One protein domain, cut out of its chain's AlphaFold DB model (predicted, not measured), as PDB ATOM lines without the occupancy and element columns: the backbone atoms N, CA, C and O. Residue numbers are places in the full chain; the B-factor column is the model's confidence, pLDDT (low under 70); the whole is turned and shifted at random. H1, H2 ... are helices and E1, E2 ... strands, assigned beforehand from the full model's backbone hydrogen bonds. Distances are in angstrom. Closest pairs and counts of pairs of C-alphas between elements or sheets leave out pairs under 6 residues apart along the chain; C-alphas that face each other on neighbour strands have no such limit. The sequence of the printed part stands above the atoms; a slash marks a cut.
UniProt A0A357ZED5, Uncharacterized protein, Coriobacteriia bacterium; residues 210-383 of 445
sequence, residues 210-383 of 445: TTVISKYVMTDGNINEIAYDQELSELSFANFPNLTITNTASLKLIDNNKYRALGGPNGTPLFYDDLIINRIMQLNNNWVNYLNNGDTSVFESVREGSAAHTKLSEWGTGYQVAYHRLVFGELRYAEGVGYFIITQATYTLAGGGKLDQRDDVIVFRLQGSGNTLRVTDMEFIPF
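What this domain is: This is residues 210 to 383 of the 445 residues of an uncharacterized protein of Coriobacteriia bacterium (UniProt A0A357ZED5). A twisted sheet of five strands curls round one long helix, H3, with the short H4 folded back beside it. H5 stands beside the edge strand E5, H1 is by E1 on the same face as H3, the small H2 is on the opposite face, and a long link, residues 235 to 271, runs round the outside. The printed part has 174 residues, with five named helices and five named strands in the order H1 E1 H2 H3 H4 H5 E2 E3 E4 E5, class mixed. The sheet, in the order E1 E2 E3 E4 E5, is mixed: E1 and E2 are parallel, the other neighbours antiparallel. The whole is compact, with a radius of gyration of the C-alphas of 15.8 A and spans of 49 by 39 by 32 A.

How they stand to each other: E2, residues 320 to 334, E3, 338 to 351, E4, 354 to 369, and E5, 372 to 382, form a meander of hairpins, each strand the antiparallel neighbour of the one before. N 327 and O 344 are 2.8 A apart, N 343 and O 362 2.8 A, and N 363 and O 379 3.0 A, within hydrogen-bond range. E2 bends by 73 degrees at residue 324. E1, residues 223 to 228, is parallel to E2, with N 225 and O 324 3.0 A apart. The sheet curls round H3, residues 272 to 293; their closest C-alphas on E2 are Asn 292 and Gln 320, 5.0 A. H4, residues 296 to 301, touches H3 in a helical hairpin, at a shallow tilt of 15 degrees, opposite ways; the closest C-alphas are Asn 286 and Val 298, 4.6 A. H5, residues 307 to 314, stands at the sheet's level, with the C-alphas of Ala 308 and Asp 377 of E5 4.3 A apart. H1, residues 210 to 216, only just touches H3, with 3 pairs of C-alphas within 8 A, the closest Val 212 and Asp 273, 7.5 A. H2, residues 231 to 234, is on the opposite face from H3; C-alphas 233 and 330 of E2 are 4.5 A apart. E1, H2 to H5 and E2 make a strand-helix-strand unit, two parallel neighbour strands with helices between. Every O i to N i+4 pair is within hydrogen-bond range in H3 and H5; H1 has 1 of 3, with 1 of 4 O i to N i+3 pairs, H4 has 0 of 2, with 3 of 3, and H2 is too short for such a pair.

Where its parts are: H1 begins at C-alpha 210, (-31.372, -56.942, 14.757). H3 measures 30.9 A, E2 36.1 A, E3 34.7 A, E4 38.8 A and E5 29.5 A. E5 ends at C-alpha 382, (-16.066, -48.182, -3.078).

The domain as a whole: The two farthest C-alphas, Gly 267 and Gly 353, are 50.9 A apart. The printed part has no cut, and H2 to H3 is the long link. Mean pLDDT of the printed part is 82.4; residues 210 to 220, 233 to 234, 236 to 238, 241 to 249 and 255 to 270 are under 70.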
ATOM      1  N   THR A 210     -30.954 -56.031  15.828       49.44
ATOM      2  CA  THR A 210     -31.372 -56.942  14.757       49.44
ATOM      3  C   THR A 210     -32.884 -56.960  14.519       49.44
ATOM      4  O   THR A 210     -33.302 -57.092  13.373       49.44
ATOM      5  N   THR A 211     -33.716 -56.785  15.555       52.41
ATOM      6  CA  THR A 211     -35.176 -56.953  15.419       52.41
ATOM      7  C   THR A 211     -35.875 -55.865  14.601       52.41
ATOM      8  O   THR A 211     -36.929 -56.122  14.020       52.41
ATOM      9  N   VAL A 212     -35.319 -54.651  14.550       57.62
ATOM     10  CA  VAL A 212     -35.937 -53.542  13.809       57.62
ATOM     11  C   VAL A 212     -35.672 -53.684  12.320       57.62
ATOM     12  O   VAL A 212     -36.576 -53.468  11.529       57.62
ATOM     13  N   ILE A 213     -34.468 -54.091  11.920       58.03
ATOM     14  CA  ILE A 213     -34.124 -54.200  10.496       58.03
ATOM     15  C   ILE A 213     -34.618 -55.532   9.917       58.03
ATOM     16  O   ILE A 213     -35.056 -55.577   8.770       58.03
ATOM     17  N   SER A 214     -34.696 -56.595  10.727       56.12
ATOM     18  CA  SER A 214     -35.236 -57.890  10.288       56.12
ATOM     19  C   SER A 214     -36.707 -57.849   9.859       56.12
ATOM     20  O   SER A 214     -37.162 -58.766   9.181       56.12
ATOM     21  N   LYS A 215     -37.480 -56.817  10.233       63.16
ATOM     22  CA  LYS A 215     -38.868 -56.671   9.750       63.16
ATOM     23  C   LYS A 215     -38.959 -56.171   8.306       63.16
ATOM     24  O   LYS A 215     -40.016 -56.292   7.697       63.16
ATOM     25  N   TYR A 216     -37.860 -55.652   7.758       63.31
ATOM     26  CA  TYR A 216     -37.774 -55.115   6.401       63.31
ATOM     27  C   TYR A 216     -37.219 -56.122   5.384       63.31
ATOM     28  O   TYR A 216     -36.832 -55.731   4.291       63.31
ATOM     29  N   VAL A 217     -37.214 -57.424   5.708       55.38
ATOM     30  CA  VAL A 217     -36.759 -58.523   4.824       55.38
ATOM     31  C   VAL A 217     -37.787 -58.806   3.709       55.38
ATOM     32  O   VAL A 217     -38.157 -59.944   3.438       55.38
ATOM     33  N   MET A 218     -38.305 -57.766   3.055       53.53
ATOM     34  CA  MET A 218     -39.183 -57.884   1.892       53.53
ATOM     35  C   MET A 218     -38.589 -57.122   0.707       53.53
ATOM     36  O   MET A 218     -38.067 -56.022   0.867       53.53
ATOM     37  N   THR A 219     -38.690 -57.715  -0.484       57.25
ATOM     38  CA  THR A 219     -38.423 -57.053  -1.766       57.25
ATOM     39  C   THR A 219     -39.364 -55.861  -1.907       57.25
ATOM     40  O   THR A 219     -40.572 -56.054  -2.063       57.25
ATOM     41  N   ASP A 220     -38.833 -54.644  -1.843       61.22
ATOM     42  CA  ASP A 220     -39.573 -53.435  -2.191       61.22
ATOM     43  C   ASP A 220     -39.046 -52.916  -3.525       61.22
ATOM     44  O   ASP A 220     -37.889 -52.508  -3.625       61.22
ATOM     45  N   GLY A 221     -39.893 -52.950  -4.553       82.12
ATOM     46  CA  GLY A 221     -39.603 -52.357  -5.854       82.12
ATOM     47  C   GLY A 221     -38.341 -52.904  -6.528       82.12
ATOM     48  O   GLY A 221     -38.338 -54.023  -7.034       82.12
ATOM     49  N   ASN A 222     -37.302 -52.069  -6.586       87.56
ATOM     50  CA  ASN A 222     -36.101 -52.276  -7.395       87.56
ATOM     51  C   ASN A 222     -34.946 -52.955  -6.635       87.56
ATOM     52  O   ASN A 222     -33.885 -53.147  -7.228       87.56
ATOM     53  N   ILE A 223     -35.122 -53.277  -5.346       88.44
ATOM     54  CA  ILE A 223     -34.093 -53.878  -4.484       88.44
ATOM     55  C   ILE A 223     -34.435 -55.348  -4.220       88.44
ATOM     56  O   ILE A 223     -35.464 -55.656  -3.614       88.44
ATOM     57  N   ASN A 224     -33.556 -56.261  -4.647       89.12
ATOM     58  CA  ASN A 224     -33.814 -57.704  -4.541       89.12
ATOM     59  C   ASN A 224     -33.663 -58.250  -3.110       89.12
ATOM     60  O   ASN A 224     -34.419 -59.129  -2.704       89.12
ATOM     61  N   GLU A 225     -32.688 -57.761  -2.345       89.31
ATOM     62  CA  GLU A 225     -32.416 -58.231  -0.987       89.31
ATOM     63  C   GLU A 225     -32.178 -57.054  -0.041       89.31
ATOM     64  O   GLU A 225     -31.401 -56.143  -0.338       89.31
ATOM     65  N   ILE A 226     -32.818 -57.107   1.127       88.19
ATOM     66  CA  ILE A 226     -32.595 -56.174   2.228       88.19
ATOM     67  C   ILE A 226     -32.147 -56.972   3.445       88.19
ATOM     68  O   ILE A 226     -32.815 -57.925   3.850       88.19
ATOM     69  N   ALA A 227     -31.016 -56.581   4.024       88.12
ATOM     70  CA  ALA A 227     -30.407 -57.281   5.147       88.12
ATOM     71  C   ALA A 227     -29.908 -56.315   6.230       88.12
ATOM     72  O   ALA A 227     -29.821 -55.102   6.032       88.12
ATOM     73  N   TYR A 228     -29.562 -56.882   7.382       85.44
ATOM     74  CA  TYR A 228     -28.846 -56.209   8.458       85.44
ATOM     75  C   TYR A 228     -27.486 -56.867   8.647       85.44
ATOM     76  O   TYR A 228     -27.413 -58.097   8.651       85.44
ATOM     77  N   ASP A 229     -26.450 -56.065   8.864       85.31
ATOM     78  CA  ASP A 229     -25.131 -56.561   9.230       85.31
ATOM     79  C   ASP A 229     -24.532 -55.708  10.350       85.31
ATOM     80  O   ASP A 229     -24.328 -54.499  10.215       85.31
ATOM     81  N   GLN A 230     -24.256 -56.359  11.478       78.06
ATOM     82  CA  GLN A 230     -23.627 -55.717  12.622       78.06
ATOM     83  C   GLN A 230     -22.154 -55.386  12.341       78.06
ATOM     84  O   GLN A 230     -21.648 -54.414  12.881       78.06
ATOM     85  N   GLU A 231     -21.459 -56.097  11.456       81.62
ATOM     86  CA  GLU A 231     -20.058 -55.790  11.134       81.62
ATOM     87  C   GLU A 231     -19.911 -54.457  10.380       81.62
ATOM     88  O   GLU A 231     -18.889 -53.774  10.492       81.62
ATOM     89  N   LEU A 232     -20.960 -54.014   9.673       80.00
ATOM     90  CA  LEU A 232     -21.024 -52.653   9.123       80.00
ATOM     91  C   LEU A 232     -21.091 -51.587  10.223       80.00
ATOM     92  O   LEU A 232     -20.746 -50.435   9.970       80.00
ATOM     93  N   SER A 233     -21.513 -51.951  11.436       69.06
ATOM     94  CA  SER A 233     -21.547 -51.063  12.600       69.06
ATOM     95  C   SER A 233     -20.156 -50.807  13.186       69.06
ATOM     96  O   SER A 233     -19.912 -49.759  13.786       69.06
ATOM     97  N   GLU A 234     -19.212 -51.719  12.942       65.56
ATOM     98  CA  GLU A 234     -17.805 -51.566  13.320       65.56
ATOM     99  C   GLU A 234     -17.048 -50.605  12.394       65.56
ATOM    100  O   GLU A 234     -15.944 -50.154  12.723       65.56
ATOM    101  N   LEU A 235     -17.630 -50.242  11.241       71.12
ATOM    102  CA  LEU A 235     -17.098 -49.164  10.418       71.12
ATOM    103  C   LEU A 235     -17.235 -47.852  11.190       71.12
ATOM    104  O   LEU A 235     -18.299 -47.244  11.281       71.12
ATOM    105  N   SER A 236     -16.118 -47.408  11.762       67.00
ATOM    106  CA  SER A 236     -16.073 -46.150  12.492       67.00
ATOM    107  C   SER A 236     -16.510 -45.004  11.590       67.00
ATOM    108  O   SER A 236     -15.933 -44.790  10.522       67.00
ATOM    109  N   PHE A 237     -17.459 -44.194  12.075       69.12
ATOM    110  CA  PHE A 237     -17.849 -42.951  11.413       69.12
ATOM    111  C   PHE A 237     -16.664 -41.979  11.207       69.12
ATOM    112  O   PHE A 237     -16.761 -41.030  10.436       69.12
ATOM    113  N   ALA A 238     -15.530 -42.215  11.879       65.44
ATOM    114  CA  ALA A 238     -14.298 -41.450  11.695       65.44
ATOM    115  C   ALA A 238     -13.652 -41.669  10.319       65.44
ATOM    116  O   ALA A 238     -12.855 -40.843   9.887       65.44
ATOM    117  N   ASN A 239     -14.010 -42.751   9.623       71.06
ATOM    118  CA  ASN A 239     -13.502 -43.055   8.289       71.06
ATOM    119  C   ASN A 239     -14.189 -42.236   7.179       71.06
ATOM    120  O   ASN A 239     -13.834 -42.394   6.014       71.06
ATOM    121  N   PHE A 240     -15.143 -41.360   7.524       72.25
ATOM    122  CA  PHE A 240     -15.922 -40.557   6.575       72.25
ATOM    123  C   PHE A 240     -15.660 -39.056   6.795       72.25
ATOM    124  O   PHE A 240     -16.503 -38.355   7.354       72.25
ATOM    125  N   PRO A 241     -14.475 -38.544   6.410       65.25
ATOM    126  CA  PRO A 241     -14.064 -37.172   6.715       65.25
ATOM    127  C   PRO A 241     -14.880 -36.104   5.972       65.25
ATOM    128  O   PRO A 241     -14.883 -34.945   6.387       65.25
ATOM    129  N   ASN A 242     -15.549 -36.470   4.872       69.25
ATOM    130  CA  ASN A 242     -16.304 -35.525   4.045       69.25
ATOM    131  C   ASN A 242     -17.711 -35.280   4.581       69.25
ATOM    132  O   ASN A 242     -18.261 -34.189   4.410       69.25
ATOM    133  N   LEU A 243     -18.289 -36.259   5.275       67.31
ATOM    134  CA  LEU A 243     -19.418 -35.988   6.142       67.31
ATOM    135  C   LEU A 243     -18.894 -35.105   7.268       67.31
ATOM    136  O   LEU A 243     -17.962 -35.481   7.968       67.31
ATOM    137  N   THR A 244     -19.475 -33.915   7.443       62.41
ATOM    138  CA  THR A 244     -19.122 -32.978   8.526       62.41
ATOM    139  C   THR A 244     -19.536 -33.543   9.892       62.41
ATOM    140  O   THR A 244     -20.392 -33.007  10.590       62.41
ATOM    141  N   ILE A 245     -18.961 -34.679  10.265       62.06
ATOM    142  CA  ILE A 245     -19.039 -35.326  11.559       62.06
ATOM    143  C   ILE A 245     -17.765 -34.883  12.267       62.06
ATOM    144  O   ILE A 245     -16.835 -35.648  12.494       62.06
ATOM    145  N   THR A 246     -17.696 -33.592  12.586       54.97
ATOM    146  CA  THR A 246     -16.530 -32.985  13.242       54.97
ATOM    147  C   THR A 246     -16.260 -33.569  14.627       54.97
ATOM    148  O   THR A 246     -15.213 -33.306  15.210       54.97
ATOM    149  N   ASN A 247     -17.180 -34.374  15.165       60.78
ATOM    150  CA  ASN A 247     -16.980 -35.075  16.415       60.78
ATOM    151  C   ASN A 247     -17.743 -36.405  16.423       60.78
ATOM    152  O   ASN A 247     -18.912 -36.458  16.792       60.78
ATOM    153  N   THR A 248     -17.088 -37.497  16.041       65.56
ATOM    154  CA  THR A 248     -17.663 -38.849  16.133       65.56
ATOM    155  C   THR A 248     -18.009 -39.250  17.567       65.56
ATOM    156  O   THR A 248     -18.887 -40.088  17.753       65.56
ATOM    157  N   ALA A 249     -17.405 -38.620  18.583       69.88
ATOM    158  CA  ALA A 249     -17.759 -38.847  19.984       69.88
ATOM    159  C   ALA A 249     -19.117 -38.233  20.372       69.88
ATOM    160  O   ALA A 249     -19.662 -38.581  21.417       69.88
ATOM    161  N   SER A 250     -19.691 -37.342  19.550       75.75
ATOM    162  CA  SER A 250     -21.053 -36.830  19.762       75.75
ATOM    163  C   SER A 250     -22.136 -37.748  19.187       75.75
ATOM    164  O   SER A 250     -23.314 -37.575  19.514       75.75
ATOM    165  N   LEU A 251     -21.750 -38.731  18.363       81.12
ATOM    166  CA  LEU A 251     -22.670 -39.709  17.801       81.12
ATOM    167  C   LEU A 251     -23.087 -40.706  18.881       81.12
ATOM    168  O   LEU A 251     -22.297 -41.529  19.341       81.12
ATOM    169  N   LYS A 252     -24.360 -40.647  19.252       84.19
ATOM    170  CA  LYS A 252     -24.997 -41.583  20.173       84.19
ATOM    171  C   LYS A 252     -25.626 -42.718  19.372       84.19
ATOM    172  O   LYS A 252     -26.270 -42.469  18.351       84.19
ATOM    173  N   LEU A 253     -25.443 -43.947  19.850       81.56
ATOM    174  CA  LEU A 253     -26.148 -45.112  19.325       81.56
ATOM    175  C   LEU A 253     -27.654 -44.914  19.510       81.56
ATOM    176  O   LEU A 253     -28.101 -44.514  20.590       81.56
ATOM    177  N   ILE A 254     -28.434 -45.183  18.463       75.00
ATOM    178  CA  ILE A 254     -29.888 -45.235  18.588       75.00
ATOM    179  C   ILE A 254     -30.261 -46.653  19.003       75.00
ATOM    180  O   ILE A 254     -30.535 -47.512  18.173       75.00
ATOM    181  N   ASP A 255     -30.262 -46.893  20.311       63.56
ATOM    182  CA  ASP A 255     -30.807 -48.127  20.864       63.56
ATOM    183  C   ASP A 255     -32.340 -48.067  20.852       63.56
ATOM    184  O   ASP A 255     -32.942 -47.252  21.557       63.56
ATOM    185  N   ASN A 256     -32.943 -48.937  20.035       53.78
ATOM    186  CA  ASN A 256     -34.310 -49.464  20.105       53.78
ATOM    187  C   ASN A 256     -35.391 -48.573  20.763       53.78
ATOM    188  O   ASN A 256     -35.453 -48.420  21.986       53.78
ATOM    189  N   ASN A 257     -36.356 -48.117  19.953       51.03
ATOM    190  CA  ASN A 257     -37.720 -47.707  20.343       51.03
ATOM    191  C   ASN A 257     -37.911 -46.579  21.380       51.03
ATOM    192  O   ASN A 257     -39.052 -46.207  21.657       51.03
ATOM    193  N   LYS A 258     -36.860 -46.004  21.975       43.31
ATOM    194  CA  LYS A 258     -37.024 -45.005  23.052       43.31
ATOM    195  C   LYS A 258     -37.346 -43.592  22.581       43.31
ATOM    196  O   LYS A 258     -37.719 -42.752  23.403       43.31
ATOM    197  N   TYR A 259     -37.208 -43.301  21.295       47.94
ATOM    198  CA  TYR A 259     -37.373 -41.942  20.802       47.94
ATOM    199  C   TYR A 259     -38.798 -41.722  20.305       47.94
ATOM    200  O   TYR A 259     -39.244 -42.390  19.381       47.94
ATOM    201  N   ARG A 260     -39.481 -40.822  21.034       50.53
ATOM    202  CA  ARG A 260     -40.866 -40.337  20.914       50.53
ATOM    203  C   ARG A 260     -41.600 -40.867  19.687       50.53
ATOM    204  O   ARG A 260     -41.224 -40.518  18.575       50.53
ATOM    205  N   ALA A 261     -42.719 -41.555  19.926       50.56
ATOM    206  CA  ALA A 261     -43.800 -41.644  18.957       50.56
ATOM    207  C   ALA A 261     -44.036 -40.242  18.384       50.56
ATOM    208  O   ALA A 261     -44.613 -39.377  19.049       50.56
ATOM    209  N   LEU A 262     -43.533 -39.989  17.176       54.19
ATOM    210  CA  LEU A 262     -44.028 -38.865  16.408       54.19
ATOM    211  C   LEU A 262     -45.499 -39.191  16.195       54.19
ATOM    212  O   LEU A 262     -45.822 -40.327  15.838       54.19
ATOM    213  N   GLY A 263     -46.383 -38.245  16.511       52.41
ATOM    214  CA  GLY A 263     -47.806 -38.412  16.258       52.41
ATOM    215  C   GLY A 263     -47.991 -38.603  14.762       52.41
ATOM    216  O   GLY A 263     -48.037 -37.625  14.018       52.41
ATOM    217  N   GLY A 264     -48.020 -39.857  14.312       58.12
ATOM    218  CA  GLY A 264     -48.283 -40.178  12.927       58.12
ATOM    219  C   GLY A 264     -49.686 -39.718  12.555       58.12
ATOM    220  O   GLY A 264     -50.505 -39.425  13.439       58.12
ATOM    221  N   PRO A 265     -50.013 -39.677  11.253       56.47
ATOM    222  CA  PRO A 265     -51.399 -39.522  10.850       56.47
ATOM    223  C   PRO A 265     -52.238 -40.567  11.607       56.47
ATOM    224  O   PRO A 265     -51.924 -41.759  11.604       56.47
ATOM    225  N   ASN A 266     -53.261 -40.091  12.323       59.47
ATOM    226  CA  ASN A 266     -54.163 -40.875  13.181       59.47
ATOM    227  C   ASN A 266     -53.612 -41.319  14.552       59.47
ATOM    228  O   ASN A 266     -54.173 -42.224  15.164       59.47
ATOM    229  N   GLY A 267     -52.542 -40.699  15.061       64.81
ATOM    230  CA  GLY A 267     -52.001 -41.016  16.393       64.81
ATOM    231  C   GLY A 267     -51.216 -42.328  16.450       64.81
ATOM    232  O   GLY A 267     -50.898 -42.809  17.538       64.81
ATOM    233  N   THR A 268     -50.894 -42.902  15.289       63.50
ATOM    234  CA  THR A 268     -50.041 -44.088  15.184       63.50
ATOM    235  C   THR A 268     -48.634 -43.735  15.669       63.50
ATOM    236  O   THR A 268     -48.082 -42.731  15.204       63.50
ATOM    237  N   PRO A 269     -48.033 -44.518  16.581       60.44
ATOM    238  CA  PRO A 269     -46.658 -44.290  16.986       60.44
ATOM    239  C   PRO A 269     -45.726 -44.555  15.804       60.44
ATOM    240  O   PRO A 269     -45.725 -45.645  15.236       60.44
ATOM    241  N   LEU A 270     -44.944 -43.546  15.429       60.50
ATOM    242  CA  LEU A 270     -43.865 -43.695  14.460       60.50
ATOM    243  C   LEU A 270     -42.534 -43.790  15.200       60.50
ATOM    244  O   LEU A 270     -42.206 -42.905  15.994       60.50
ATOM    245  N   PHE A 271     -41.781 -44.848  14.914       73.56
ATOM    246  CA  PHE A 271     -40.428 -45.039  15.420       73.56
ATOM    247  C   PHE A 271     -39.413 -44.425  14.442       73.56
ATOM    248  O   PHE A 271     -39.594 -44.462  13.223       73.56
ATOM    249  N   TYR A 272     -38.378 -43.769  14.969       74.56
ATOM    250  CA  TYR A 272     -37.414 -43.029  14.144       74.56
ATOM    251  C   TYR A 272     -36.585 -43.937  13.241       74.56
ATOM    252  O   TYR A 272     -36.335 -43.583  12.094       74.56
ATOM    253  N   ASP A 273     -36.174 -45.087  13.757       78.69
ATOM    254  CA  ASP A 273     -35.493 -46.135  13.002       78.69
ATOM    255  C   ASP A 273     -36.312 -46.563  11.779       78.69
ATOM    256  O   ASP A 273     -35.789 -46.555  10.667       78.69
ATOM    257  N   ASP A 274     -37.611 -46.789  11.949       81.12
ATOM    258  CA  ASP A 274     -38.519 -47.167  10.866       81.12
ATOM    259  C   ASP A 274     -38.633 -46.086   9.813       81.12
ATOM    260  O   ASP A 274     -38.597 -46.356   8.614       81.12
ATOM    261  N   LEU A 275     -38.769 -44.837  10.252       84.50
ATOM    262  CA  LEU A 275     -38.829 -43.703   9.344       84.50
ATOM    263  C   LEU A 275     -37.522 -43.531   8.566       84.50
ATOM    264  O   LEU A 275     -37.564 -43.179   7.388       84.50
ATOM    265  N   ILE A 276     -36.376 -43.772   9.204       89.56
ATOM    266  CA  ILE A 276     -35.060 -43.639   8.579       89.56
ATOM    267  C   ILE A 276     -34.833 -44.770   7.580       89.56
ATOM    268  O   ILE A 276     -34.526 -44.483   6.425       89.56
ATOM    269  N   ILE A 277     -35.048 -46.024   7.980       88.94
ATOM    270  CA  ILE A 277     -34.898 -47.195   7.106       88.94
ATOM    271  C   ILE A 277     -35.828 -47.065   5.898       88.94
ATOM    272  O   ILE A 277     -35.356 -47.117   4.762       88.94
ATOM    273  N   ASN A 278     -37.116 -46.774   6.118       88.81
ATOM    274  CA  ASN A 278     -38.075 -46.562   5.031       88.81
ATOM    275  C   ASN A 278     -37.645 -45.425   4.099       88.81
ATOM    276  O   ASN A 278     -37.777 -45.539   2.882       88.81
ATOM    277  N   ARG A 279     -37.109 -44.322   4.640       93.06
ATOM    278  CA  ARG A 279     -36.628 -43.202   3.820       93.06
ATOM    279  C   ARG A 279     -35.430 -43.601   2.962       93.06
ATOM    280  O   ARG A 279     -35.376 -43.196   1.804       93.06
ATOM    281  N   ILE A 280     -34.488 -44.378   3.498       94.62
ATOM    282  CA  ILE A 280     -33.332 -44.863   2.732       94.62
ATOM    283  C   ILE A 280     -33.757 -45.887   1.678       94.62
ATOM    284  O   ILE A 280     -33.279 -45.812   0.547       94.62
ATOM    285  N   MET A 281     -34.691 -46.787   1.989       92.44
ATOM    286  CA  MET A 281     -35.263 -47.708   1.001       92.44
ATOM    287  C   MET A 281     -35.945 -46.952  -0.143       92.44
ATOM    288  O   MET A 281     -35.604 -47.166  -1.304       92.44
ATOM    289  N   GLN A 282     -36.837 -46.005   0.175       92.88
ATOM    290  CA  GLN A 282     -37.508 -45.161  -0.821       92.88
ATOM    291  C   GLN A 282     -36.506 -44.386  -1.678       92.88
ATOM    292  O   GLN A 282     -36.664 -44.317  -2.894       92.88
ATOM    293  N   LEU A 283     -35.463 -43.824  -1.059       95.44
ATOM    294  CA  LEU A 283     -34.416 -43.120  -1.788       95.44
ATOM    295  C   LEU A 283     -33.728 -44.040  -2.804       95.44
ATOM    296  O   LEU A 283     -33.624 -43.665  -3.968       95.44
ATOM    297  N   ASN A 284     -33.280 -45.226  -2.386       94.56
ATOM    298  CA  ASN A 284     -32.574 -46.160  -3.267       94.56
ATOM    299  C   ASN A 284     -33.490 -46.704  -4.377       94.56
ATOM    300  O   ASN A 284     -33.077 -46.765  -5.533       94.56
ATOM    301  N   ASN A 285     -34.752 -47.006  -4.063       93.50
ATOM    302  CA  ASN A 285     -35.744 -47.423  -5.055       93.50
ATOM    303  C   ASN A 285     -35.991 -46.348  -6.117       93.50
ATOM    304  O   ASN A 285     -35.946 -46.637  -7.318       93.50
ATOM    305  N   ASN A 286     -36.192 -45.100  -5.687       94.81
ATOM    306  CA  ASN A 286     -36.405 -43.985  -6.602       94.81
ATOM    307  C   ASN A 286     -35.128 -43.620  -7.366       94.81
ATOM    308  O   ASN A 286     -35.212 -43.172  -8.504       94.81
ATOM    309  N   TRP A 287     -33.945 -43.834  -6.785       94.88
ATOM    310  CA  TRP A 287     -32.673 -43.607  -7.469       94.88
ATOM    311  C   TRP A 287     -32.494 -44.545  -8.666       94.88
ATOM    312  O   TRP A 287     -32.108 -44.088  -9.740       94.88
ATOM    313  N   VAL A 288     -32.873 -45.822  -8.536       94.12
ATOM    314  CA  VAL A 288     -32.902 -46.753  -9.678       94.12
ATOM    315  C   VAL A 288     -33.864 -46.260 -10.765       94.12
ATOM    316  O   VAL A 288     -33.497 -46.231 -11.939       94.12
ATOM    317  N   ASN A 289     -35.065 -45.802 -10.392       94.81
ATOM    318  CA  ASN A 289     -36.028 -45.243 -11.352       94.81
ATOM    319  C   ASN A 289     -35.499 -43.975 -12.043       94.81
ATOM    320  O   ASN A 289     -35.705 -43.796 -13.245       94.81
ATOM    321  N   TYR A 290     -34.792 -43.119 -11.304       95.69
ATOM    322  CA  TYR A 290     -34.154 -41.923 -11.843       95.69
ATOM    323  C   TYR A 290     -33.087 -42.278 -12.880       95.69
ATOM    324  O   TYR A 290     -33.120 -41.765 -13.997       95.69
ATOM    325  N   LEU A 291     -32.179 -43.196 -12.549       93.56
ATOM    326  CA  LEU A 291     -31.099 -43.592 -13.452       93.56
ATOM    327  C   LEU A 291     -31.629 -44.280 -14.719       93.56
ATOM    328  O   LEU A 291     -31.184 -43.934 -15.818       93.56
ATOM    329  N   ASN A 292     -32.615 -45.174 -14.559       93.19
ATOM    330  CA  ASN A 292     -33.202 -45.970 -15.642       93.19
ATOM    331  C   ASN A 292     -34.102 -45.146 -16.568       93.19
ATOM    332  O   ASN A 292     -34.017 -45.275 -17.789       93.19
ATOM    333  N   ASN A 293     -34.972 -44.314 -15.990       94.25
ATOM    334  CA  ASN A 293     -36.120 -43.737 -16.698       94.25
ATOM    335  C   ASN A 293     -36.215 -42.207 -16.572       94.25
ATOM    336  O   ASN A 293     -37.123 -41.607 -17.144       94.25
ATOM    337  N   GLY A 294     -35.319 -41.566 -15.817       94.50
ATOM    338  CA  GLY A 294     -35.358 -40.125 -15.560       94.50
ATOM    339  C   GLY A 294     -36.448 -39.674 -14.585       94.50
ATOM    340  O   GLY A 294     -36.790 -38.494 -14.567       94.50
ATOM    341  N   ASP A 295     -36.999 -40.583 -13.775       96.12
ATOM    342  CA  ASP A 295     -38.010 -40.260 -12.763       96.12
ATOM    343  C   ASP A 295     -37.427 -39.385 -11.638       96.12
ATOM    344  O   ASP A 295     -36.540 -39.794 -10.892       96.12
ATOM    345  N   THR A 296     -37.942 -38.164 -11.488       96.62
ATOM    346  CA  THR A 296     -37.438 -37.177 -10.525       96.62
ATOM    347  C   THR A 296     -37.951 -37.366  -9.092       96.62
ATOM    348  O   THR A 296     -37.575 -36.587  -8.216       96.62
ATOM    349  N   SER A 297     -38.767 -38.384  -8.805       96.00
ATOM    350  CA  SER A 297     -39.278 -38.681  -7.450       96.00
ATOM    351  C   SER A 297     -38.175 -38.984  -6.426       96.00
ATOM    352  O   SER A 297     -38.388 -38.876  -5.216       96.00
ATOM    353  N   VAL A 298     -36.955 -39.305  -6.872       95.81
ATOM    354  CA  VAL A 298     -35.782 -39.437  -5.991       95.81
ATOM    355  C   VAL A 298     -35.505 -38.145  -5.213       95.81
ATOM    356  O   VAL A 298     -35.128 -38.190  -4.038       95.81
ATOM    357  N   PHE A 299     -35.775 -36.985  -5.822       96.44
ATOM    358  CA  PHE A 299     -35.501 -35.686  -5.214       96.44
ATOM    359  C   PHE A 299     -36.474 -35.332  -4.078       96.44
ATOM    360  O   PHE A 299     -36.169 -34.480  -3.246       96.44
ATOM    361  N   GLU A 300     -37.605 -36.035  -3.958       94.75
ATOM    362  CA  GLU A 300     -38.529 -35.881  -2.827       94.75
ATOM    363  C   GLU A 300     -37.945 -36.427  -1.515       94.75
ATOM    364  O   GLU A 300     -38.277 -35.939  -0.431       94.75
ATOM    365  N   SER A 301     -37.037 -37.406  -1.605       95.56
ATOM    366  CA  SER A 301     -36.384 -38.028  -0.446       95.56
ATOM    367  C   SER A 301     -35.159 -37.258   0.053       95.56
ATOM    368  O   SER A 301     -34.676 -37.515   1.163       95.56
ATOM    369  N   VAL A 302     -34.675 -36.282  -0.718       96.44
ATOM    370  CA  VAL A 302     -33.550 -35.422  -0.337       96.44
ATOM    371  C   VAL A 302     -34.009 -33.991  -0.069       96.44
ATOM    372  O   VAL A 302     -35.097 -33.558  -0.455       96.44
ATOM    373  N   ARG A 303     -33.198 -33.240   0.674       95.75
ATOM    374  CA  ARG A 303     -33.434 -31.815   0.907       95.75
ATOM    375  C   ARG A 303     -32.917 -31.020  -0.290       95.75
ATOM    376  O   ARG A 303     -31.756 -31.169  -0.662       95.75
ATOM    377  N   GLU A 304     -33.754 -30.159  -0.855       95.12
ATOM    378  CA  GLU A 304     -33.350 -29.250  -1.931       95.12
ATOM    379  C   GLU A 304     -32.152 -28.382  -1.503       95.12
ATOM    380  O   GLU A 304     -32.071 -27.933  -0.354       95.12
ATOM    381  N   GLY A 305     -31.185 -28.210  -2.408       95.25
ATOM    382  CA  GLY A 305     -29.945 -27.465  -2.153       95.25
ATOM    383  C   GLY A 305     -28.950 -28.146  -1.204       95.25
ATOM    384  O   GLY A 305     -27.971 -27.523  -0.800       95.25
ATOM    385  N   SER A 306     -29.187 -29.402  -0.811       95.50
ATOM    386  CA  SER A 306     -28.263 -30.168   0.031       95.50
ATOM    387  C   SER A 306     -27.182 -30.895  -0.779       95.50
ATOM    388  O   SER A 306     -27.329 -31.101  -1.982       95.50
ATOM    389  N   ALA A 307     -26.113 -31.344  -0.112       94.31
ATOM    390  CA  ALA A 307     -25.037 -32.098  -0.759       94.31
ATOM    391  C   ALA A 307     -25.544 -33.404  -1.395       94.31
ATOM    392  O   ALA A 307     -25.102 -33.764  -2.483       94.31
ATOM    393  N   ALA A 308     -26.513 -34.078  -0.762       95.25
ATOM    394  CA  ALA A 308     -27.139 -35.265  -1.343       95.25
ATOM    395  C   ALA A 308     -27.889 -34.941  -2.641       95.25
ATOM    396  O   ALA A 308     -27.780 -35.683  -3.613       95.25
ATOM    397  N   HIS A 309     -28.613 -33.818  -2.674       96.12
ATOM    398  CA  HIS A 309     -29.330 -33.374  -3.871       96.12
ATOM    399  C   HIS A 309     -28.368 -33.104  -5.030       96.12
ATOM    400  O   HIS A 309     -28.586 -33.613  -6.127       96.12
ATOM    401  N   THR A 310     -27.294 -32.347  -4.783       95.56
ATOM    402  CA  THR A 310     -26.265 -32.066  -5.793       95.56
ATOM    403  C   THR A 310     -25.658 -33.359  -6.328       95.56
ATOM    404  O   THR A 310     -25.720 -33.602  -7.531       95.56
ATOM    405  N   LYS A 311     -25.190 -34.245  -5.437       93.50
ATOM    406  CA  LYS A 311     -24.602 -35.536  -5.821       93.50
ATOM    407  C   LYS A 311     -25.570 -36.367  -6.669       93.50
ATOM    408  O   LYS A 311     -25.176 -36.835  -7.724       93.50
ATOM    409  N   LEU A 312     -26.840 -36.514  -6.273       93.94
ATOM    410  CA  LEU A 312     -27.825 -37.270  -7.067       93.94
ATOM    411  C   LEU A 312     -28.049 -36.665  -8.453       93.94
ATOM    412  O   LEU A 312     -28.137 -37.405  -9.428       93.94
ATOM    413  N   SER A 313     -28.120 -35.336  -8.551       93.75
ATOM    414  CA  SER A 313     -28.309 -34.663  -9.839       93.75
ATOM    415  C   SER A 313     -27.103 -34.794 -10.776       93.75
ATOM    416  O   SER A 313     -27.278 -34.799 -11.991       93.75
ATOM    417  N   GLU A 314     -25.891 -34.946 -10.231       93.06
ATOM    418  CA  GLU A 314     -24.652 -35.105 -11.005       93.06
ATOM    419  C   GLU A 314     -24.519 -36.480 -11.669       93.06
ATOM    420  O   GLU A 314     -23.876 -36.584 -12.713       93.06
ATOM    421  N   TRP A 315     -25.136 -37.530 -11.114       85.94
ATOM    422  CA  TRP A 315     -25.118 -38.860 -11.735       85.94
ATOM    423  C   TRP A 315     -25.791 -38.869 -13.115       85.94
ATOM    424  O   TRP A 315     -25.424 -39.680 -13.963       85.94
ATOM    425  N   GLY A 316     -26.725 -37.948 -13.371       82.62
ATOM    426  CA  GLY A 316     -27.455 -37.873 -14.632       82.62
ATOM    427  C   GLY A 316     -28.384 -39.069 -14.861       82.62
ATOM    428  O   GLY A 316     -28.634 -39.873 -13.972       82.62
ATOM    429  N   THR A 317     -28.924 -39.175 -16.074       87.75
ATOM    430  CA  THR A 317     -29.822 -40.266 -16.496       87.75
ATOM    431  C   THR A 317     -29.184 -41.050 -17.643       87.75
ATOM    432  O   THR A 317     -28.209 -40.588 -18.239       87.75
ATOM    433  N   GLY A 318     -29.722 -42.228 -17.973       84.94
ATOM    434  CA  GLY A 318     -29.250 -43.031 -19.112       84.94
ATOM    435  C   GLY A 318     -28.358 -44.214 -18.734       84.94
ATOM    436  O   GLY A 318     -27.650 -44.752 -19.588       84.94
ATOM    437  N   TYR A 319     -28.413 -44.631 -17.471       88.88
ATOM    438  CA  TYR A 319     -27.856 -45.898 -17.008       88.88
ATOM    439  C   TYR A 319     -28.987 -46.914 -16.871       88.88
ATOM    440  O   TYR A 319     -30.118 -46.543 -16.595       88.88
ATOM    441  N   GLN A 320     -28.689 -48.197 -17.029       92.00
ATOM    442  CA  GLN A 320     -29.549 -49.262 -16.528       92.00
ATOM    443  C   GLN A 320     -28.943 -49.801 -15.243       92.00
ATOM    444  O   GLN A 320     -27.805 -50.266 -15.230       92.00
ATOM    445  N   VAL A 321     -29.701 -49.721 -14.163       91.88
ATOM    446  CA  VAL A 321     -29.288 -50.107 -12.825       91.88
ATOM    447  C   VAL A 321     -30.159 -51.241 -12.331       91.88
ATOM    448  O   VAL A 321     -31.387 -51.169 -12.398       91.88
ATOM    449  N   ALA A 322     -29.500 -52.275 -11.818       92.00
ATOM    450  CA  ALA A 322     -30.126 -53.368 -11.091       92.00
ATOM    451  C   ALA A 322     -29.559 -53.396  -9.670       92.00
ATOM    452  O   ALA A 322     -28.351 -53.565  -9.490       92.00
ATOM    453  N   TYR A 323     -30.421 -53.198  -8.674       90.56
ATOM    454  CA  TYR A 323     -30.026 -53.143  -7.270       90.56
ATOM    455  C   TYR A 323     -30.197 -54.525  -6.636       90.56
ATOM    456  O   TYR A 323     -31.310 -55.022  -6.466       90.56
ATOM    457  N   HIS A 324     -29.086 -55.177  -6.303       92.62
ATOM    458  CA  HIS A 324     -29.112 -56.563  -5.836       92.62
ATOM    459  C   HIS A 324     -29.308 -56.648  -4.334       92.62
ATOM    460  O   HIS A 324     -30.110 -57.450  -3.870       92.62
ATOM    461  N   ARG A 325     -28.584 -55.829  -3.571       92.88
ATOM    462  CA  ARG A 325     -28.559 -55.959  -2.116       92.88
ATOM    463  C   ARG A 325     -28.365 -54.617  -1.439       92.88
ATOM    464  O   ARG A 325     -27.458 -53.878  -1.813       92.88
ATOM    465  N   LEU A 326     -29.184 -54.338  -0.430       93.62
ATOM    466  CA  LEU A 326     -29.021 -53.226   0.499       93.62
ATOM    467  C   LEU A 326     -28.888 -53.776   1.920       93.62
ATOM    468  O   LEU A 326     -29.834 -54.328   2.479       93.62
ATOM    469  N   VAL A 327     -27.712 -53.619   2.511       91.75
ATOM    470  CA  VAL A 327     -27.422 -54.053   3.875       91.75
ATOM    471  C   VAL A 327     -27.340 -52.829   4.771       91.75
ATOM    472  O   VAL A 327     -26.567 -51.910   4.507       91.75
ATOM    473  N   PHE A 328     -28.131 -52.799   5.835       90.12
ATOM    474  CA  PHE A 328     -28.089 -51.735   6.829       90.12
ATOM    475  C   PHE A 328     -27.103 -52.078   7.950       90.12
ATOM    476  O   PHE A 328     -27.102 -53.200   8.454       90.12
ATOM    477  N   GLY A 329     -26.291 -51.099   8.342       88.56
ATOM    478  CA  GLY A 329     -25.405 -51.150   9.504       88.56
ATOM    479  C   GLY A 329     -25.975 -50.379  10.695       88.56
ATOM    480  O   GLY A 329     -27.182 -50.379  10.943       88.56
ATOM    481  N   GLU A 330     -25.107 -49.702  11.452       82.44
ATOM    482  CA  GLU A 330     -25.536 -48.933  12.626       82.44
ATOM    483  C   GLU A 330     -26.278 -47.647  12.275       82.44
ATOM    484  O   GLU A 330     -25.880 -46.895  11.379       82.44
ATOM    485  N   LEU A 331     -27.283 -47.343  13.096       87.06
ATOM    486  CA  LEU A 331     -27.950 -46.056  13.126       87.06
ATOM    487  C   LEU A 331     -27.467 -45.240  14.334       87.06
ATOM    488  O   LEU A 331     -27.586 -45.662  15.487       87.06
ATOM    489  N   ARG A 332     -26.968 -44.033  14.073       87.38
ATOM    490  CA  ARG A 332     -26.524 -43.080  15.095       87.38
ATOM    491  C   ARG A 332     -27.230 -41.742  14.971       87.38
ATOM    492  O   ARG A 332     -27.753 -41.377  13.920       87.38
ATOM    493  N   TYR A 333     -27.207 -40.980  16.053       87.38
ATOM    494  CA  TYR A 333     -27.736 -39.624  16.111       87.38
ATOM    495  C   TYR A 333     -26.743 -38.681  16.784       87.38
ATOM    496  O   TYR A 333     -26.137 -39.032  17.795       87.38
ATOM    497  N   ALA A 334     -26.626 -37.463  16.263       85.38
ATOM    498  CA  ALA A 334     -25.977 -36.356  16.953       85.38
ATOM    499  C   ALA A 334     -26.943 -35.176  17.079       85.38
ATOM    500  O   ALA A 334     -27.572 -34.739  16.108       85.38
ATOM    501  N   GLU A 335     -27.036 -34.645  18.296       83.88
ATOM    502  CA  GLU A 335     -27.921 -33.536  18.630       83.88
ATOM    503  C   GLU A 335     -27.577 -32.279  17.828       83.88
ATOM    504  O   GLU A 335     -26.412 -31.921  17.678       83.88
ATOM    505  N   GLY A 336     -28.598 -31.643  17.245       82.88
ATOM    506  CA  GLY A 336     -28.431 -30.492  16.350       82.88
ATOM    507  C   GLY A 336     -27.833 -30.810  14.971       82.88
ATOM    508  O   GLY A 336     -27.871 -29.950  14.095       82.88
ATOM    509  N   VAL A 337     -27.332 -32.029  14.740       86.75
ATOM    510  CA  VAL A 337     -26.703 -32.425  13.468       86.75
ATOM    511  C   VAL A 337     -27.620 -33.320  12.637       86.75
ATOM    512  O   VAL A 337     -27.779 -33.080  11.439       86.75
ATOM    513  N   GLY A 338     -28.245 -34.326  13.250       89.50
ATOM    514  CA  GLY A 338     -29.166 -35.243  12.578       89.50
ATOM    515  C   GLY A 338     -28.853 -36.719  12.809       89.50
ATOM    516  O   GLY A 338     -28.170 -37.092  13.762       89.50
ATOM    517  N   TYR A 339     -29.399 -37.552  11.929       91.00
ATOM    518  CA  TYR A 339     -29.296 -39.006  11.957       91.00
ATOM    519  C   TYR A 339     -28.288 -39.490  10.925       91.00
ATOM    520  O   TYR A 339     -28.186 -38.915   9.842       91.00
ATOM    521  N   PHE A 340     -27.582 -40.563  11.251       90.88
ATOM    522  CA  PHE A 340     -26.519 -41.132  10.441       90.88
ATOM    523  C   PHE A 340     -26.706 -42.630  10.328       90.88
ATOM    524  O   PHE A 340     -26.854 -43.298  11.346       90.88
ATOM    525  N   ILE A 341     -26.673 -43.152   9.108       90.69
ATOM    526  CA  ILE A 341     -26.781 -44.589   8.865       90.69
ATOM    527  C   ILE A 341     -25.744 -45.020   7.840       90.69
ATOM    528  O   ILE A 341     -25.589 -44.379   6.797       90.69
ATOM    529  N   ILE A 342     -25.023 -46.087   8.171       91.19
ATOM    530  CA  ILE A 342     -24.093 -46.759   7.264       91.19
ATOM    531  C   ILE A 342     -24.859 -47.876   6.577       91.19
ATOM    532  O   ILE A 342     -25.611 -48.614   7.214       91.19
ATOM    533  N   THR A 343     -24.666 -48.001   5.276       93.38
ATOM    534  CA  THR A 343     -25.229 -49.078   4.472       93.38
ATOM    535  C   THR A 343     -24.168 -49.636   3.543       93.38
ATOM    536  O   THR A 343     -23.207 -48.943   3.219       93.38
ATOM    537  N   GLN A 344     -24.350 -50.872   3.104       94.19
ATOM    538  CA  GLN A 344     -23.618 -51.448   1.988       94.19
ATOM    539  C   GLN A 344     -24.605 -51.751   0.867       94.19
ATOM    540  O   GLN A 344     -25.667 -52.330   1.098       94.19
ATOM    541  N   ALA A 345     -24.251 -51.344  -0.341       94.62
ATOM    542  CA  ALA A 345     -25.071 -51.456  -1.527       94.62
ATOM    543  C   ALA A 345     -24.326 -52.243  -2.599       94.62
ATOM    544  O   ALA A 345     -23.274 -51.814  -3.071       94.62
ATOM    545  N   THR A 346     -24.913 -53.353  -3.041       95.31
ATOM    546  CA  THR A 346     -24.428 -54.110  -4.195       95.31
ATOM    547  C   THR A 346     -25.384 -53.910  -5.363       95.31
ATOM    548  O   THR A 346     -26.565 -54.259  -5.282       95.31
ATOM    549  N   TYR A 347     -24.882 -53.367  -6.467       94.75
ATOM    550  CA  TYR A 347     -25.686 -53.040  -7.641       94.75
ATOM    551  C   TYR A 347     -24.868 -53.153  -8.929       94.75
ATOM    552  O   TYR A 347     -23.638 -53.177  -8.926       94.75
ATOM    553  N   THR A 348     -25.556 -53.263 -10.058       94.88
ATOM    554  CA  THR A 348     -24.930 -53.294 -11.382       94.88
ATOM    555  C   THR A 348     -25.349 -52.070 -12.171       94.88
ATOM    556  O   THR A 348     -26.538 -51.780 -12.249       94.88
ATOM    557  N   LEU A 349     -24.378 -51.385 -12.770       92.75
ATOM    558  CA  LEU A 349     -24.565 -50.271 -13.688       92.75
ATOM    559  C   LEU A 349     -24.251 -50.734 -15.112       92.75
ATOM    560  O   LEU A 349     -23.155 -51.221 -15.387       92.75
ATOM    561  N   ALA A 350     -25.182 -50.540 -16.038       92.00
ATOM    562  CA  ALA A 350     -24.950 -50.688 -17.465       92.00
ATOM    563  C   ALA A 350     -25.117 -49.330 -18.158       92.00
ATOM    564  O   ALA A 350     -26.190 -48.735 -18.142       92.00
ATOM    565  N   GLY A 351     -24.048 -48.826 -18.771       87.19
ATOM    566  CA  GLY A 351     -24.036 -47.527 -19.446       87.19
ATOM    567  C   GLY A 351     -22.884 -47.438 -20.442       87.19
ATOM    568  O   GLY A 351     -21.814 -48.003 -20.220       87.19
ATOM    569  N   GLY A 352     -23.105 -46.791 -21.592       82.62
ATOM    570  CA  GLY A 352     -22.066 -46.637 -22.621       82.62
ATOM    571  C   GLY A 352     -21.491 -47.962 -23.151       82.62
ATOM    572  O   GLY A 352     -20.317 -48.024 -23.509       82.62
ATOM    573  N   GLY A 353     -22.294 -49.035 -23.153       84.44
ATOM    574  CA  GLY A 353     -21.884 -50.376 -23.591       84.44
ATOM    575  C   GLY A 353     -21.011 -51.152 -22.596       84.44
ATOM    576  O   GLY A 353     -20.508 -52.216 -22.949       84.44
ATOM    577  N   LYS A 354     -20.818 -50.646 -21.372       87.56
ATOM    578  CA  LYS A 354     -20.081 -51.333 -20.305       87.56
ATOM    579  C   LYS A 354     -21.029 -51.775 -19.200       87.56
ATOM    580  O   LYS A 354     -21.978 -51.062 -18.885       87.56
ATOM    581  N   LEU A 355     -20.730 -52.937 -18.627       91.56
ATOM    582  CA  LEU A 355     -21.361 -53.466 -17.427       91.56
ATOM    583  C   LEU A 355     -20.356 -53.352 -16.281       91.56
ATOM    584  O   LEU A 355     -19.233 -53.836 -16.411       91.56
ATOM    585  N   ASP A 356     -20.755 -52.711 -15.191       92.06
ATOM    586  CA  ASP A 356     -19.920 -52.485 -14.017       92.06
ATOM    587  C   ASP A 356     -20.677 -52.923 -12.762       92.06
ATOM    588  O   ASP A 356     -21.791 -52.462 -12.504       92.06
ATOM    589  N   GLN A 357     -20.101 -53.852 -12.005       94.44
ATOM    590  CA  GLN A 357     -20.665 -54.291 -10.736       94.44
ATOM    591  C   GLN A 357     -20.002 -53.503  -9.614       94.44
ATOM    592  O   GLN A 357     -18.780 -53.502  -9.480       94.44
ATOM    593  N   ARG A 358     -20.828 -52.847  -8.806       93.56
ATOM    594  CA  ARG A 358     -20.404 -52.026  -7.681       93.56
ATOM    595  C   ARG A 358     -20.822 -52.681  -6.380       93.56
ATOM    596  O   ARG A 358     -21.906 -53.255  -6.269       93.56
ATOM    597  N   ASP A 359     -19.926 -52.576  -5.417       94.38
ATOM    598  CA  ASP A 359     -20.168 -52.868  -4.018       94.38
ATOM    599  C   ASP A 359     -19.638 -51.654  -3.265       94.38
ATOM    600  O   ASP A 359     -18.433 -51.412  -3.252       94.38
ATOM    601  N   ASP A 360     -20.542 -50.824  -2.761       93.44
ATOM    602  CA  ASP A 360     -20.207 -49.542  -2.151       93.44
ATOM    603  C   ASP A 360     -20.737 -49.496  -0.722       93.44
ATOM    604  O   ASP A 360     -21.871 -49.885  -0.445       93.44
ATOM    605  N   VAL A 361     -19.943 -48.943   0.187       92.56
ATOM    606  CA  VAL A 361     -20.447 -48.469   1.473       92.56
ATOM    607  C   VAL A 361     -20.990 -47.066   1.269       92.56
ATOM    608  O   VAL A 361     -20.274 -46.172   0.815       92.56
ATOM    609  N   ILE A 362     -22.257 -46.874   1.618       93.25
ATOM    610  CA  ILE A 362     -22.936 -45.589   1.524       93.25
ATOM    611  C   ILE A 362     -23.297 -45.117   2.921       93.25
ATOM    612  O   ILE A 362     -24.002 -45.808   3.661       93.25
ATOM    613  N   VAL A 363     -22.846 -43.917   3.272       92.50
ATOM    614  CA  VAL A 363     -23.208 -43.280   4.539       92.50
ATOM    615  C   VAL A 363     -24.157 -42.130   4.280       92.50
ATOM    616  O   VAL A 363     -23.836 -41.209   3.534       92.50
ATOM    617  N   PHE A 364     -25.321 -42.169   4.921       94.12
ATOM    618  CA  PHE A 364     -26.360 -41.157   4.776       94.12
ATOM    619  C   PHE A 364     -26.453 -40.276   6.018       94.12
ATOM    620  O   PHE A 364     -26.450 -40.781   7.142       94.12
ATOM    621  N   ARG A 365     -26.640 -38.966   5.813       94.19
ATOM    622  CA  ARG A 365     -27.050 -38.017   6.856       94.19
ATOM    623  C   ARG A 365     -28.473 -37.536   6.615       94.19
ATOM    624  O   ARG A 365     -28.737 -36.850   5.622       94.19
ATOM    625  N   LEU A 366     -29.373 -37.794   7.557       94.44
ATOM    626  CA  LEU A 366     -30.765 -37.358   7.509       94.44
ATOM    627  C   LEU A 366     -31.032 -36.250   8.524       94.44
ATOM    628  O   LEU A 366     -30.547 -36.282   9.654       94.44
ATOM    629  N   GLN A 367     -31.854 -35.279   8.138       92.25
ATOM    630  CA  GLN A 367     -32.330 -34.223   9.028       92.25
ATOM    631  C   GLN A 367     -33.852 -34.123   8.953       92.25
ATOM    632  O   GLN A 367     -34.459 -34.360   7.905       92.25
ATOM    633  N   GLY A 368     -34.469 -33.754  10.076       87.44
ATOM    634  CA  GLY A 368     -35.883 -33.396  10.107       87.44
ATOM    635  C   GLY A 368     -36.127 -32.105   9.327       87.44
ATOM    636  O   GLY A 368     -35.425 -31.114   9.516       87.44
ATOM    637  N   SER A 369     -37.125 -32.121   8.453       75.31
ATOM    638  CA  SER A 369     -37.644 -30.970   7.721       75.31
ATOM    639  C   SER A 369     -39.169 -30.993   7.837       75.31
ATOM    640  O   SER A 369     -39.855 -31.767   7.163       75.31
ATOM    641  N   GLY A 370     -39.691 -30.202   8.779       76.81
ATOM    642  CA  GLY A 370     -41.091 -30.285   9.199       76.81
ATOM    643  C   GLY A 370     -41.429 -31.681   9.732       76.81
ATOM    644  O   GLY A 370     -40.699 -32.229  10.554       76.81
ATOM    645  N   ASN A 371     -42.497 -32.279   9.201       75.94
ATOM    646  CA  ASN A 371     -42.978 -33.611   9.592       75.94
ATOM    647  C   ASN A 371     -42.290 -34.759   8.833       75.94
ATOM    648  O   ASN A 371     -42.756 -35.895   8.870       75.94
ATOM    649  N   THR A 372     -41.211 -34.475   8.099       84.12
ATOM    650  CA  THR A 372     -40.539 -35.461   7.245       84.12
ATOM    651  C   THR A 372     -39.048 -35.521   7.535       84.12
ATOM    652  O   THR A 372     -38.417 -34.505   7.814       84.12
ATOM    653  N   LEU A 373     -38.461 -36.714   7.451       91.00
ATOM    654  CA  LEU A 373     -37.011 -36.882   7.394       91.00
ATOM    655  C   LEU A 373     -36.563 -36.836   5.937       91.00
ATOM    656  O   LEU A 373     -37.132 -37.539   5.100       91.00
ATOM    657  N   ARG A 374     -35.538 -36.031   5.654       95.06
ATOM    658  CA  ARG A 374     -34.921 -35.914   4.328       95.06
ATOM    659  C   ARG A 374     -33.424 -36.153   4.411       95.06
ATOM    660  O   ARG A 374     -32.779 -35.745   5.381       95.06
ATOM    661  N   VAL A 375     -32.866 -36.778   3.381       96.31
ATOM    662  CA  VAL A 375     -31.416 -36.954   3.253       96.31
ATOM    663  C   VAL A 375     -30.782 -35.620   2.862       96.31
ATOM    664  O   VAL A 375     -31.260 -34.916   1.974       96.31
ATOM    665  N   THR A 376     -29.726 -35.244   3.572       95.69
ATOM    666  CA  THR A 376     -29.018 -33.965   3.405       95.69
ATOM    667  C   THR A 376     -27.585 -34.145   2.933       95.69
ATOM    668  O   THR A 376     -27.019 -33.243   2.322       95.69
ATOM    669  N   ASP A 377     -27.000 -35.302   3.206       94.81
ATOM    670  CA  ASP A 377     -25.705 -35.689   2.674       94.81
ATOM    671  C   ASP A 377     -25.682 -37.201   2.463       94.81
ATOM    672  O   ASP A 377     -26.405 -37.940   3.139       94.81
ATOM    673  N   MET A 378     -24.872 -37.635   1.510       93.88
ATOM    674  CA  MET A 378     -24.616 -39.041   1.231       93.88
ATOM    675  C   MET A 378     -23.198 -39.192   0.690       93.88
ATOM    676  O   MET A 378     -22.768 -38.395  -0.144       93.88
ATOM    677  N   GLU A 379     -22.459 -40.192   1.139       91.81
ATOM    678  CA  GLU A 379     -21.097 -40.452   0.677       91.81
ATOM    679  C   GLU A 379     -20.985 -41.892   0.191       91.81
ATOM    680  O   GLU A 379     -21.325 -42.803   0.938       91.81
ATOM    681  N   PHE A 380     -20.536 -42.073  -1.055       90.50
ATOM    682  CA  PHE A 380     -20.274 -43.377  -1.662       90.50
ATOM    683  C   PHE A 380     -18.793 -43.683  -1.531       90.50
ATOM    684  O   PHE A 380     -17.954 -42.915  -2.008       90.50
ATOM    685  N   ILE A 381     -18.480 -44.814  -0.920       88.06
ATOM    686  CA  ILE A 381     -17.121 -45.317  -0.808       88.06
ATOM    687  C   ILE A 381     -17.094 -46.685  -1.459       88.06
ATOM    688  O   ILE A 381     -17.771 -47.587  -0.965       88.06
ATOM    689  N   PRO A 382     -16.298 -46.865  -2.525       87.31
ATOM    690  CA  PRO A 382     -16.066 -48.182  -3.078       87.31
ATOM    691  C   PRO A 382     -15.643 -49.122  -1.961       87.31
ATOM    692  O   PRO A 382     -14.640 -48.867  -1.279       87.31
ATOM    693  N   PHE A 383     -16.394 -50.207  -1.776       78.44
ATOM    694  CA  PHE A 383     -15.998 -51.317  -0.927       78.44
ATOM    695  C   PHE A 383     -14.880 -52.047  -1.664       78.44
ATOM    696  O   PHE A 383     -15.031 -53.120  -2.238       78.44
TER     697      PHE A 383